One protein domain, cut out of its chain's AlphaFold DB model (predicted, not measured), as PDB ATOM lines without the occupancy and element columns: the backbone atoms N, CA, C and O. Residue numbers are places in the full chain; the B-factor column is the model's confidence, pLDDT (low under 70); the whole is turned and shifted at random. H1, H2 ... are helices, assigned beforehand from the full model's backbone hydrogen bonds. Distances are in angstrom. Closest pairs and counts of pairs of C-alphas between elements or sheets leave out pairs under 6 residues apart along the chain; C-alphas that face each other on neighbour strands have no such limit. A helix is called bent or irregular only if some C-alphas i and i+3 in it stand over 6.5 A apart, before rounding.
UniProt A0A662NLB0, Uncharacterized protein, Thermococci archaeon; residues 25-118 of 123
ATOM      1  N   ASN A  25     150.119 161.337 176.948       94.94
ATOM      2  CA  ASN A  25     150.946 160.127 176.989       94.94
ATOM      3  C   ASN A  25     152.355 160.310 176.401       94.94
ATOM      4  O   ASN A  25     153.165 159.379 176.463       94.94
ATOM      5  N   SER A  26     152.690 161.498 175.894       91.88
ATOM      6  CA  SER A  26     153.974 161.776 175.242       91.88
ATOM      7  C   SER A  26     155.197 161.459 176.113       91.88
ATOM      8  O   SER A  26     156.157 160.937 175.551       91.88
ATOM      9  N   PRO A  27     155.198 161.638 177.455       92.69
ATOM     10  CA  PRO A  27     156.322 161.200 178.288       92.69
ATOM     11  C   PRO A  27     156.608 159.698 178.182       92.69
ATOM     12  O   PRO A  27     157.760 159.287 178.061       92.69
ATOM     13  N   SER A  28     155.557 158.872 178.215       94.06
ATOM     14  CA  SER A  28     155.686 157.415 178.152       94.06
ATOM     15  C   SER A  28     156.104 156.952 176.759       94.06
ATOM     16  O   SER A  28     156.888 156.011 176.645       94.06
ATOM     17  N   ILE A  29     155.580 157.595 175.713       95.25
ATOM     18  CA  ILE A  29     155.931 157.283 174.323       95.25
ATOM     19  C   ILE A  29     157.391 157.677 174.062       95.25
ATOM     20  O   ILE A  29     158.154 156.877 173.524       95.25
ATOM     21  N   ALA A  30     157.801 158.868 174.511       91.69
ATOM     22  CA  ALA A  30     159.171 159.354 174.394       91.69
ATOM     23  C   ALA A  30     160.164 158.428 175.100       91.69
ATOM     24  O   ALA A  30     161.147 158.017 174.490       91.69
ATOM     25  N   LEU A  31     159.887 158.041 176.350       92.50
ATOM     26  CA  LEU A  31     160.750 157.118 177.088       92.50
ATOM     27  C   LEU A  31     160.937 155.799 176.331       92.50
ATOM     28  O   LEU A  31     162.064 155.360 176.143       92.50
ATOM     29  N   ARG A  32     159.849 155.211 175.824       94.06
ATOM     30  CA  ARG A  32     159.894 153.942 175.087       94.06
ATOM     31  C   ARG A  32     160.663 154.048 173.768       94.06
ATOM     32  O   ARG A  32     161.408 153.133 173.421       94.06
ATOM     33  N   ALA A  33     160.519 155.162 173.052       92.69
ATOM     34  CA  ALA A  33     161.293 155.436 171.844       92.69
ATOM     35  C   ALA A  33     162.797 155.548 172.150       92.69
ATOM     36  O   ALA A  33     163.617 154.964 171.446       92.69
ATOM     37  N   ILE A  34     163.155 156.245 173.230       91.06
ATOM     38  CA  ILE A  34     164.544 156.422 173.666       91.06
ATOM     39  C   ILE A  34     165.156 155.102 174.161       91.06
ATOM     40  O   ILE A  34     166.281 154.773 173.790       91.06
ATOM     41  N   GLU A  35     164.421 154.313 174.945       92.19
ATOM     42  CA  GLU A  35     164.857 152.982 175.394       92.19
ATOM     43  C   GLU A  35     165.090 152.033 174.215       92.19
ATOM     44  O   GLU A  35     166.105 151.337 174.174       92.19
ATOM     45  N   CYS A  36     164.182 152.039 173.233       93.06
ATOM     46  CA  CYS A  36     164.360 151.311 171.978       93.06
ATOM     47  C   CYS A  36     165.651 151.747 171.280       93.06
ATOM     48  O   CYS A  36     166.489 150.904 170.974       93.06
ATOM     49  N   PHE A  37     165.844 153.054 171.101       90.19
ATOM     50  CA  PHE A  37     166.986 153.615 170.387       90.19
ATOM     51  C   PHE A  37     168.329 153.249 171.029       90.19
ATOM     52  O   PHE A  37     169.231 152.766 170.349       90.19
ATOM     53  N   PHE A  38     168.450 153.384 172.352       88.38
ATOM     54  CA  PHE A  38     169.677 153.035 173.076       88.38
ATOM     55  C   PHE A  38     169.926 151.526 173.202       88.38
ATOM     56  O   PHE A  38     171.015 151.121 173.605       88.38
ATOM     57  N   SER A  39     168.943 150.688 172.861       90.38
ATOM     58  CA  SER A  39     169.127 149.233 172.797       90.38
ATOM     59  C   SER A  39     169.755 148.757 171.481       90.38
ATOM     60  O   SER A  39     170.103 147.580 171.361       90.38
ATOM     61  N   LEU A  40     169.902 149.646 170.492       87.38
ATOM     62  CA  LEU A  40     170.436 149.315 169.176       87.38
ATOM     63  C   LEU A  40     171.969 149.313 169.179       87.38
ATOM     64  O   LEU A  40     172.625 150.111 169.842       87.38
ATOM     65  N   ASN A  41     172.548 148.405 168.391       75.69
ATOM     66  CA  ASN A  41     174.004 148.254 168.271       75.69
ATOM     67  C   ASN A  41     174.654 149.321 167.367       75.69
ATOM     68  O   ASN A  41     175.873 149.468 167.370       75.69
ATOM     69  N   SER A  42     173.845 150.019 166.567       70.44
ATOM     70  CA  SER A  42     174.206 151.109 165.658       70.44
ATOM     71  C   SER A  42     173.154 152.199 165.827       70.44
ATOM     72  O   SER A  42     171.981 151.878 166.000       70.44
ATOM     73  N   ILE A  43     173.580 153.461 165.816       76.69
ATOM     74  CA  ILE A  43     172.748 154.596 166.212       76.69
ATOM     75  C   ILE A  43     172.773 155.643 165.094       76.69
ATOM     76  O   ILE A  43     173.744 156.381 164.944       76.69
ATOM     77  N   THR A  44     171.701 155.715 164.306       79.56
ATOM     78  CA  THR A  44     171.496 156.722 163.253       79.56
ATOM     79  C   THR A  44     170.235 157.554 163.498       79.56
ATOM     80  O   THR A  44     169.359 157.187 164.276       79.56
ATOM     81  N   ALA A  45     170.092 158.684 162.798       77.25
ATOM     82  CA  ALA A  45     168.854 159.468 162.848       77.25
ATOM     83  C   ALA A  45     167.618 158.658 162.414       77.25
ATOM     84  O   ALA A  45     166.534 158.848 162.966       77.25
ATOM     85  N   SER A  46     167.787 157.760 161.439       82.62
ATOM     86  CA  SER A  46     166.717 156.878 160.967       82.62
ATOM     87  C   SER A  46     166.291 155.895 162.053       82.62
ATOM     88  O   SER A  46     165.096 155.740 162.280       82.62
ATOM     89  N   ASP A  47     167.244 155.330 162.800       88.06
ATOM     90  CA  ASP A  47     166.957 154.403 163.901       88.06
ATOM     91  C   ASP A  47     166.104 155.058 165.003       88.06
ATOM     92  O   ASP A  47     165.178 154.448 165.541       88.06
ATOM     93  N   LEU A  48     166.373 156.333 165.320       86.88
ATOM     94  CA  LEU A  48     165.556 157.089 166.274       86.88
ATOM     95  C   LEU A  48     164.123 157.238 165.766       86.88
ATOM     96  O   LEU A  48     163.168 157.045 166.524       86.88
ATOM     97  N   PHE A  49     163.974 157.607 164.493       88.38
ATOM     98  CA  PHE A  49     162.663 157.791 163.889       88.38
ATOM     99  C   PHE A  49     161.884 156.473 163.851       88.38
ATOM    100  O   PHE A  49     160.718 156.457 164.230       88.38
ATOM    101  N   GLU A  50     162.525 155.357 163.505       91.56
ATOM    102  CA  GLU A  50     161.911 154.024 163.520       91.56
ATOM    103  C   GLU A  50     161.454 153.603 164.926       91.56
ATOM    104  O   GLU A  50     160.322 153.144 165.108       91.56
ATOM    105  N   CYS A  51     162.287 153.815 165.949       94.31
ATOM    106  CA  CYS A  51     161.905 153.550 167.337       94.31
ATOM    107  C   CYS A  51     160.731 154.430 167.799       94.31
ATOM    108  O   CYS A  51     159.825 153.949 168.490       94.31
ATOM    109  N   ALA A  52     160.704 155.703 167.395       93.44
ATOM    110  CA  ALA A  52     159.601 156.613 167.692       93.44
ATOM    111  C   ALA A  52     158.309 156.228 166.951       93.44
ATOM    112  O   ALA A  52     157.236 156.235 167.559       93.44
ATOM    113  N   MET A  53     158.409 155.823 165.681       95.00
ATOM    114  CA  MET A  53     157.300 155.283 164.885       95.00
ATOM    115  C   MET A  53     156.692 154.064 165.565       95.00
ATOM    116  O   MET A  53     155.479 154.004 165.754       95.00
ATOM    117  N   LYS A  54     157.525 153.123 166.018       96.19
ATOM    118  CA  LYS A  54     157.065 151.921 166.720       96.19
ATOM    119  C   LYS A  54     156.324 152.255 168.015       96.19
ATOM    120  O   LYS A  54     155.217 151.766 168.221       96.19
ATOM    121  N   ALA A  55     156.900 153.110 168.860       96.50
ATOM    122  CA  ALA A  55     156.267 153.522 170.114       96.50
ATOM    123  C   ALA A  55     154.943 154.274 169.876       96.50
ATOM    124  O   ALA A  55     153.987 154.119 170.634       96.50
ATOM    125  N   THR A  56     154.875 155.069 168.805       97.00
ATOM    126  CA  THR A  56     153.656 155.783 168.410       97.00
ATOM    127  C   THR A  56     152.597 154.821 167.877       97.00
ATOM    128  O   THR A  56     151.447 154.899 168.293       97.00
ATOM    129  N   ALA A  57     152.963 153.880 167.006       96.56
ATOM    130  CA  ALA A  57     152.040 152.882 166.471       96.56
ATOM    131  C   ALA A  57     151.403 152.048 167.591       96.56
ATOM    132  O   ALA A  57     150.196 151.830 167.586       96.56
ATOM    133  N   GLU A  58     152.188 151.651 168.594       96.75
ATOM    134  CA  GLU A  58     151.685 150.952 169.783       96.75
ATOM    135  C   GLU A  58     150.678 151.791 170.585       96.75
ATOM    136  O   GLU A  58     149.734 151.238 171.146       96.75
ATOM    137  N   PHE A  59     150.848 153.117 170.632       97.06
ATOM    138  CA  PHE A  59     149.847 154.017 171.206       97.06
ATOM    139  C   PHE A  59     148.574 154.067 170.350       97.06
ATOM    140  O   PHE A  59     147.479 153.971 170.904       97.06
ATOM    141  N   LEU A  60     148.702 154.186 169.026       96.44
ATOM    142  CA  LEU A  60     147.563 154.333 168.111       96.44
ATOM    143  C   LEU A  60     146.665 153.092 168.063       96.44
ATOM    144  O   LEU A  60     145.477 153.225 167.815       96.44
ATOM    145  N   VAL A  61     147.199 151.900 168.340       95.25
ATOM    146  CA  VAL A  61     146.403 150.658 168.434       95.25
ATOM    147  C   VAL A  61     145.921 150.347 169.857       95.25
ATOM    148  O   VAL A  61     145.402 149.261 170.118       95.25
ATOM    149  N   SER A  62     146.146 151.255 170.809       94.00
ATOM    150  CA  SER A  62     145.697 151.098 172.193       94.00
ATOM    151  C   SER A  62     144.331 151.746 172.420       94.00
ATOM    152  O   SER A  62     143.924 152.635 171.683       94.00
ATOM    153  N   GLU A  63     143.679 151.404 173.533       91.31
ATOM    154  CA  GLU A  63     142.417 152.023 173.987       91.31
ATOM    155  C   GLU A  63     142.499 153.541 174.265       91.31
ATOM    156  O   GLU A  63     141.514 154.167 174.650       91.31
ATOM    157  N   LYS A  64     143.692 154.134 174.135       93.06
ATOM    158  CA  LYS A  64     143.941 155.561 174.350       93.06
ATOM    159  C   LYS A  64     143.727 156.398 173.091       93.06
ATOM    160  O   LYS A  64     143.675 157.623 173.219       93.06
ATOM    161  N   ALA A  65     143.657 155.773 171.919       94.88
ATOM    162  CA  ALA A  65     143.297 156.431 170.673       94.88
ATOM    163  C   ALA A  65     141.803 156.227 170.386       94.88
ATOM    164  O   ALA A  65     141.221 155.219 170.784       94.88
ATOM    165  N   ASP A  66     141.171 157.214 169.757       97.50
ATOM    166  CA  ASP A  66     139.757 157.143 169.391       97.50
ATOM    167  C   ASP A  66     139.648 156.544 167.980       97.50
ATOM    168  O   ASP A  66     140.104 157.141 167.004       97.50
ATOM    169  N   ASP A  67     139.083 155.337 167.878       95.31
ATOM    170  CA  ASP A  67     138.998 154.591 166.615       95.31
ATOM    171  C   ASP A  67     138.205 155.345 165.536       95.31
ATOM    172  O   ASP A  67     138.521 155.242 164.349       95.31
ATOM    173  N   GLU A  68     137.174 156.109 165.911       96.62
ATOM    174  CA  GLU A  68     136.374 156.876 164.948       96.62
ATOM    175  C   GLU A  68     137.205 158.012 164.343       96.62
ATOM    176  O   GLU A  68     137.181 158.224 163.129       96.62
ATOM    177  N   GLU A  69     137.990 158.697 165.175       97.69
ATOM    178  CA  GLU A  69     138.923 159.737 164.736       97.69
ATOM    179  C   GLU A  69     140.051 159.180 163.858       97.69
ATOM    180  O   GLU A  69     140.389 159.774 162.830       97.69
ATOM    181  N   LEU A  70     140.623 158.028 164.226       96.94
ATOM    182  CA  LEU A  70     141.667 157.379 163.428       96.94
ATOM    183  C   LEU A  70     141.153 156.943 162.057       96.94
ATOM    184  O   LEU A  70     141.850 157.150 161.065       96.94
ATOM    185  N   ASN A  71     139.939 156.396 161.988       96.38
ATOM    186  CA  ASN A  71     139.317 156.024 160.719       96.38
ATOM    187  C   ASN A  71     139.027 157.258 159.854       96.38
ATOM    188  O   ASN A  71     139.376 157.265 158.679       96.38
ATOM    189  N   ALA A  72     138.468 158.332 160.426       96.19
ATOM    190  CA  ALA A  72     138.194 159.564 159.681       96.19
ATOM    191  C   ALA A  72     139.473 160.201 159.111       96.19
ATOM    192  O   ALA A  72     139.490 160.703 157.984       96.19
ATOM    193  N   LEU A  73     140.557 160.175 159.887       95.88
ATOM    194  CA  LEU A  73     141.857 160.652 159.440       95.88
ATOM    195  C   LEU A  73     142.469 159.727 158.379       95.88
ATOM    196  O   LEU A  73     143.023 160.229 157.403       95.88
ATOM    197  N   MET A  74     142.345 158.407 158.534       95.38
ATOM    198  CA  MET A  74     142.799 157.443 157.530       95.38
ATOM    199  C   MET A  74     142.068 157.650 156.201       95.38
ATOM    200  O   MET A  74     142.728 157.792 155.178       95.38
ATOM    201  N   ASP A  75     140.741 157.789 156.218       95.69
ATOM    202  CA  ASP A  75     139.930 158.050 155.023       95.69
ATOM    203  C   ASP A  75     140.367 159.336 154.303       95.69
ATOM    204  O   ASP A  75     140.408 159.391 153.071       95.69
ATOM    205  N   TYR A  76     140.694 160.391 155.060       94.31
ATOM    206  CA  TYR A  76     141.238 161.625 154.493       94.31
ATOM    207  C   TYR A  76     142.599 161.381 153.835       94.31
ATOM    208  O   TYR A  76     142.837 161.844 152.718       94.31
ATOM    209  N   ILE A  77     143.501 160.670 154.511       94.38
ATOM    210  CA  ILE A  77     144.842 160.407 153.989       94.38
ATOM    211  C   ILE A  77     144.758 159.520 152.744       94.38
ATOM    212  O   ILE A  77     145.370 159.862 151.741       94.38
ATOM    213  N   GLU A  78     143.961 158.452 152.752       95.06
ATOM    214  CA  GLU A  78     143.797 157.536 151.615       95.06
ATOM    215  C   GLU A  78     143.297 158.242 150.348       95.06
ATOM    216  O   GLU A  78     143.673 157.875 149.236       95.06
ATOM    217  N   GLN A  79     142.491 159.298 150.487       94.00
ATOM    218  CA  GLN A  79     142.047 160.107 149.346       94.00
ATOM    219  C   GLN A  79     143.177 160.928 148.706       94.00
ATOM    220  O   GLN A  79     143.062 161.312 147.540       94.00
ATOM    221  N   ASN A  80     144.245 161.212 149.452       89.56
ATOM    222  CA  ASN A  80     145.358 162.059 149.021       89.56
ATOM    223  C   ASN A  80     146.639 161.257 148.721       89.56
ATOM    224  O   ASN A  80     147.386 161.633 147.822       89.56
ATOM    225  N   ASP A  81     146.879 160.163 149.449       91.50
ATOM    226  CA  ASP A  81     148.038 159.271 149.334       91.50
ATOM    227  C   ASP A  81     147.665 157.831 149.765       91.50
ATOM    228  O   ASP A  81     147.984 157.396 150.875       91.50
ATOM    229  N   PRO A  82     146.948 157.073 148.913       89.00
ATOM    230  CA  PRO A  82     146.462 155.735 149.255       89.00
ATOM    231  C   PRO A  82     147.584 154.707 149.430       89.00
ATOM    232  O   PRO A  82     147.411 153.729 150.152       89.00
ATOM    233  N   GLU A  83     148.728 154.901 148.770       91.88
ATOM    234  CA  GLU A  83     149.841 153.946 148.818       91.88
ATOM    235  C   GLU A  83     150.579 153.995 150.161       91.88
ATOM    236  O   GLU A  83     151.052 152.961 150.631       91.88
ATOM    237  N   HIS A  84     150.613 155.164 150.808       90.50
ATOM    238  CA  HIS A  84     151.369 155.383 152.043       90.50
ATOM    239  C   HIS A  84     150.479 155.782 153.224       90.50
ATOM    240  O   HIS A  84     150.981 156.283 154.228       90.50
ATOM    241  N   ALA A  85     149.163 155.555 153.153       91.44
ATOM    242  CA  ALA A  85     148.220 156.125 154.115       91.44
ATOM    243  C   ALA A  85     148.530 155.772 155.579       91.44
ATOM    244  O   ALA A  85     148.592 156.648 156.443       91.44
ATOM    245  N   THR A  86     148.837 154.500 155.847       92.69
ATOM    246  CA  THR A  86     149.249 154.039 157.181       92.69
ATOM    247  C   THR A  86     150.552 154.693 157.644       92.69
ATOM    248  O   THR A  86     150.670 155.100 158.799       92.69
ATOM    249  N   GLU A  87     151.540 154.813 156.757       92.19
ATOM    250  CA  GLU A  87     152.840 155.411 157.080       92.19
ATOM    251  C   GLU A  87     152.702 156.910 157.355       92.19
ATOM    252  O   GLU A  87     153.284 157.416 158.316       92.19
ATOM    253  N   VAL A  88     151.871 157.605 156.574       92.75
ATOM    254  CA  VAL A  88     151.533 159.017 156.771       92.75
ATOM    255  C   VAL A  88     150.772 159.213 158.080       92.75
ATOM    256  O   VAL A  88     151.091 160.148 158.817       92.75
ATOM    257  N   LEU A  89     149.821 158.335 158.417       95.00
ATOM    258  CA  LEU A  89     149.078 158.394 159.678       95.00
ATOM    259  C   LEU A  89     150.030 158.290 160.873       95.00
ATOM    260  O   LEU A  89     150.089 159.196 161.707       95.00
ATOM    261  N   VAL A  90     150.806 157.204 160.943       95.81
ATOM    262  CA  VAL A  90     151.724 156.967 162.064       95.81
ATOM    263  C   VAL A  90     152.802 158.051 162.101       95.81
ATOM    264  O   VAL A  90     153.025 158.649 163.152       95.81
ATOM    265  N   GLY A  91     153.396 158.384 160.952       93.44
ATOM    266  CA  GLY A  91     154.420 159.420 160.821       93.44
ATOM    267  C   GLY A  91     153.953 160.791 161.292       93.44
ATOM    268  O   GLY A  91     154.698 161.492 161.979       93.44
ATOM    269  N   SER A  92     152.703 161.155 161.005       94.19
ATOM    270  CA  SER A  92     152.125 162.427 161.445       94.19
ATOM    271  C   SER A  92     152.042 162.514 162.969       94.19
ATOM    272  O   SER A  92     152.499 163.498 163.553       94.19
ATOM    273  N   PHE A  93     151.551 161.465 163.635       95.44
ATOM    274  CA  PHE A  93     151.535 161.403 165.100       95.44
ATOM    275  C   PHE A  93     152.946 161.319 165.698       95.44
ATOM    276  O   PHE A  93     153.226 161.960 166.712       95.44
ATOM    277  N   THR A  94     153.866 160.593 165.063       94.62
ATOM    278  CA  THR A  94     155.258 160.493 165.520       94.62
ATOM    279  C   THR A  94     155.956 161.845 165.486       94.62
ATOM    280  O   THR A  94     156.662 162.197 166.430       94.62
ATOM    281  N   LEU A  95     155.720 162.650 164.448       91.25
ATOM    282  CA  LEU A  95     156.267 164.003 164.377       91.25
ATOM    283  C   LEU A  95     155.729 164.896 165.501       91.25
ATOM    284  O   LEU A  95     156.512 165.643 166.081       91.25
ATOM    285  N   VAL A  96     154.453 164.777 165.881       91.62
ATOM    286  CA  VAL A  96     153.915 165.497 167.054       91.62
ATOM    287  C   VAL A  96     154.663 165.106 168.332       91.62
ATOM    288  O   VAL A  96     155.050 165.976 169.115       91.62
ATOM    289  N   VAL A  97     154.912 163.811 168.537       91.44
ATOM    290  CA  VAL A  97     155.646 163.308 169.709       91.44
ATOM    291  C   VAL A  97     157.083 163.840 169.741       91.44
ATOM    292  O   VAL A  97     157.529 164.326 170.783       91.44
ATOM    293  N   LEU A  98     157.799 163.805 168.614       88.44
ATOM    294  CA  LEU A  98     159.184 164.289 168.499       88.44
ATOM    295  C   LEU A  98     159.302 165.823 168.601       88.44
ATOM    296  O   LEU A  98     160.324 166.358 169.052       88.44
ATOM    297  N   GLU A  99     158.262 166.553 168.196       87.19
ATOM    298  CA  GLU A  99     158.172 168.003 168.376       87.19
ATOM    299  C   GLU A  99     157.880 168.391 169.837       87.19
ATOM    300  O   GLU A  99     158.193 169.519 170.229       87.19
ATOM    301  N   SER A 100     157.355 167.470 170.657       87.00
ATOM    302  CA  SER A 100     157.011 167.733 172.057       87.00
ATOM    303  C   SER A 100     158.228 168.084 172.925       87.00
ATOM    304  O   SER A 100     159.342 167.591 172.726       87.00
ATOM    305  N   ALA A 101     157.991 168.888 173.965       87.50
ATOM    306  CA  ALA A 101     159.026 169.297 174.918       87.50
ATOM    307  C   ALA A 101     159.627 168.118 175.712       87.50
ATOM    308  O   ALA A 101     160.697 168.236 176.301       87.50
ATOM    309  N   TYR A 102     158.976 166.952 175.717       83.31
ATOM    310  CA  TYR A 102     159.493 165.760 176.393       83.31
ATOM    311  C   TYR A 102     160.739 165.179 175.720       83.31
ATOM    312  O   TYR A 102     161.515 164.484 176.374       83.31
ATOM    313  N   PHE A 103     160.966 165.500 174.444       80.62
ATOM    314  CA  PHE A 103     162.213 165.171 173.763       80.62
ATOM    315  C   PHE A 103     163.330 166.191 174.022       80.62
ATOM    316  O   PHE A 103     164.488 165.863 173.770       80.62
ATOM    317  N   ASP A 104     163.048 167.382 174.568       81.81
ATOM    318  CA  ASP A 104     164.063 168.430 174.781       81.81
ATOM    319  C   ASP A 104     165.282 167.970 175.604       81.81
ATOM    320  O   ASP A 104     166.405 168.259 175.183       81.81
ATOM    321  N   PRO A 105     165.133 167.206 176.709       80.81
ATOM    322  CA  PRO A 105     166.282 166.708 177.473       80.81
ATOM    323  C   PRO A 105     167.179 165.754 176.674       80.81
ATOM    324  O   PRO A 105     168.376 165.642 176.946       80.81
ATOM    325  N   TRP A 106     166.598 165.069 175.687       77.50
ATOM    326  CA  TRP A 106     167.288 164.114 174.829       77.50
ATOM    327  C   TRP A 106     167.863 164.777 173.581       77.50
ATOM    328  O   TRP A 106     168.867 164.296 173.077       77.50
ATOM    329  N   ARG A 107     167.300 165.897 173.103       79.19
ATOM    330  CA  ARG A 107     167.737 166.573 171.864       79.19
ATOM    331  C   ARG A 107     169.234 166.863 171.832       79.19
ATOM    332  O   ARG A 107     169.850 166.643 170.800       79.19
ATOM    333  N   ALA A 108     169.824 167.315 172.941       74.19
ATOM    334  CA  ALA A 108     171.267 167.550 173.007       74.19
ATOM    335  C   ALA A 108     172.071 166.249 172.822       74.19
ATOM    336  O   ALA A 108     172.931 166.181 171.955       74.19
ATOM    337  N   GLN A 109     171.723 165.193 173.565       72.31
ATOM    338  CA  GLN A 109     172.402 163.892 173.491       72.31
ATOM    339  C   GLN A 109     172.204 163.208 172.133       72.31
ATOM    340  O   GLN A 109     173.128 162.612 171.590       72.31
ATOM    341  N   LEU A 110     170.994 163.298 171.581       75.25
ATOM    342  CA  LEU A 110     170.651 162.763 170.270       75.25
ATOM    343  C   LEU A 110     171.396 163.505 169.164       75.25
ATOM    344  O   LEU A 110     171.879 162.858 168.244       75.25
ATOM    345  N   ASN A 111     171.514 164.833 169.253       73.94
ATOM    346  CA  ASN A 111     172.297 165.607 168.298       73.94
ATOM    347  C   ASN A 111     173.760 165.162 168.328       73.94
ATOM    348  O   ASN A 111     174.268 164.798 167.276       73.94
ATOM    349  N   ASP A 112     174.403 165.110 169.494       71.50
ATOM    350  CA  ASP A 112     175.806 164.685 169.585       71.50
ATOM    351  C   ASP A 112     175.997 163.273 168.995       71.50
ATOM    352  O   ASP A 112     176.838 163.073 168.128       71.50
ATOM    353  N   LEU A 113     175.137 162.310 169.344       69.06
ATOM    354  CA  LEU A 113     175.221 160.932 168.836       69.06
ATOM    355  C   LEU A 113     174.942 160.797 167.333       69.06
ATOM    356  O   LEU A 113     175.554 159.968 166.660       69.06
ATOM    357  N   ILE A 114     173.990 161.560 166.801       66.56
ATOM    358  CA  ILE A 114     173.623 161.507 165.382       66.56
ATOM    359  C   ILE A 114     174.668 162.240 164.539       66.56
ATOM    360  O   ILE A 114     175.015 161.752 163.465       66.56
ATOM    361  N   TYR A 115     175.176 163.382 165.006       62.12
ATOM    362  CA  TYR A 115     176.170 164.172 164.280       62.12
ATOM    363  C   TYR A 115     177.580 163.574 164.379       62.12
ATOM    364  O   TYR A 115     178.257 163.527 163.354       62.12
ATOM    365  N   ASP A 116     177.996 163.019 165.522       56.56
ATOM    366  CA  ASP A 116     179.307 162.355 165.648       56.56
ATOM    367  C   ASP A 116     179.418 161.112 164.742       56.56
ATOM    368  O   ASP A 116     180.503 160.769 164.273       56.56
ATOM    369  N   ASN A 117     178.295 160.457 164.418       49.22
ATOM    370  CA  ASN A 117     178.264 159.341 163.465       49.22
ATOM    371  C   ASN A 117     178.304 159.776 161.986       49.22
ATOM    372  O   ASN A 117     178.507 158.930 161.113       49.22
ATOM    373  N   ILE A 118     178.153 161.069 161.674       49.22
ATOM    374  CA  ILE A 118     178.315 161.588 160.304       49.22
ATOM    375  C   ILE A 118     179.806 161.746 159.956       49.22
ATOM    376  O   ILE A 118     180.187 161.533 158.803       49.22
TER     377      ILE A 118
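Overview. This is residues 25 to 118 of the 123 residues of an uncharacterized protein of Thermococci archaeon (UniProt A0A662NLB0). A helical hairpin, H1 and H2, makes the core together with H4, which crosses H2 nearly at right angles; H3 forms a corner with the first part of H4 at one end of the domain, and H5 reaches out to the other end, joined to H1 near its own beginning. The whole is loosely knit at both ends, with H3 and H5 far from each other and H2 in the middle. The printed part has 94 residues with five named helices, in the order H1, H2, H3, H4, H5, and no named strand; the class is all helix. It is only just compact, close to loose, with a radius of gyration of the C-alphas of 14.4 A, and elongated, spanning 41 by 26 by 22 A.

Arrangement. Begin at the first printed residue with H1, residues 25 to 38, which touches three other helices; it is a hub together with H4, residues 85 to 99, which also touches three. H1 forms a helical hairpin with H2, residues 45 to 60: they touch, running opposite ways at a steep tilt of 40 degrees, and their closest C-alphas, those of Ala 33 and Ala 52, are 4.6 A apart. Go on to H3, residues 67 to 80, which is apart from H1; H3 and H2 are only just apart, with their closest C-alphas 8.1 A from each other. H3 touches H4 with residues 73 to 78 alone, and the closest C-alphas, those of Glu 78 and Ala 85, are 5.3 A apart. They run opposite ways at a steep tilt of 68 degrees, only just short of about perpendicular. H4 touches H2 about perpendicular to it, at 74 degrees, where the C-alphas of Met 53 and Thr 94, the closest, are 5.6 A apart. H4 touches H1 with residues 97 to 98 alone; look for the closest C-alphas at Ser 26 and Val 97, 6.0 A apart. Last comes H5, residues 101 to 116, which touches H1 with residues 102 to 103 alone, the closest C-alphas being those of Pro 27 and Tyr 102, 5.9 A apart. H1 and H5 run the same way at a shallow tilt of 18 degrees. H5 is close to H2 but not clearly touching it, with the C-alphas of Ala 45 and Ile 114 at 5.8 A, and it is apart from H3. The helix packing is mostly crossed, that is, at large angles. In H1, H2 and H4 every O i to N i+4 pair is within hydrogen-bond range, against 9 of 10 in H3 and 8 of 12 in H5.

Along the chain. Find C-alpha 25 at (150.946, 160.127, 176.989); from there H1 runs 20.4 A to C-alpha 38. H2 begins at C-alpha 45, at (168.854, 159.468, 162.848), and covers 22.5 A. H3 measures 20.1 A and H4 21.1 A. H5 runs 23.4 A to C-alpha 116 at (179.307, 162.355, 165.648), with a kink of 48 degrees near residue 108; it is irregular, but only just, with C-alphas 102 and 105 at 6.9 A.

Size, cuts and confidence. Look at Glu 68 and Asp 116 for the two C-alphas farthest apart, 43.3 A. The printed part runs from residue 25 to residue 118 with no cut. The links from H3 to H4 and from H4 to H5 are tight, the other two are short, and no link is long. The mean pLDDT of the printed part is 88.0, and residues 113 to 118, of which 113 to 116 belong to H5, are under 70.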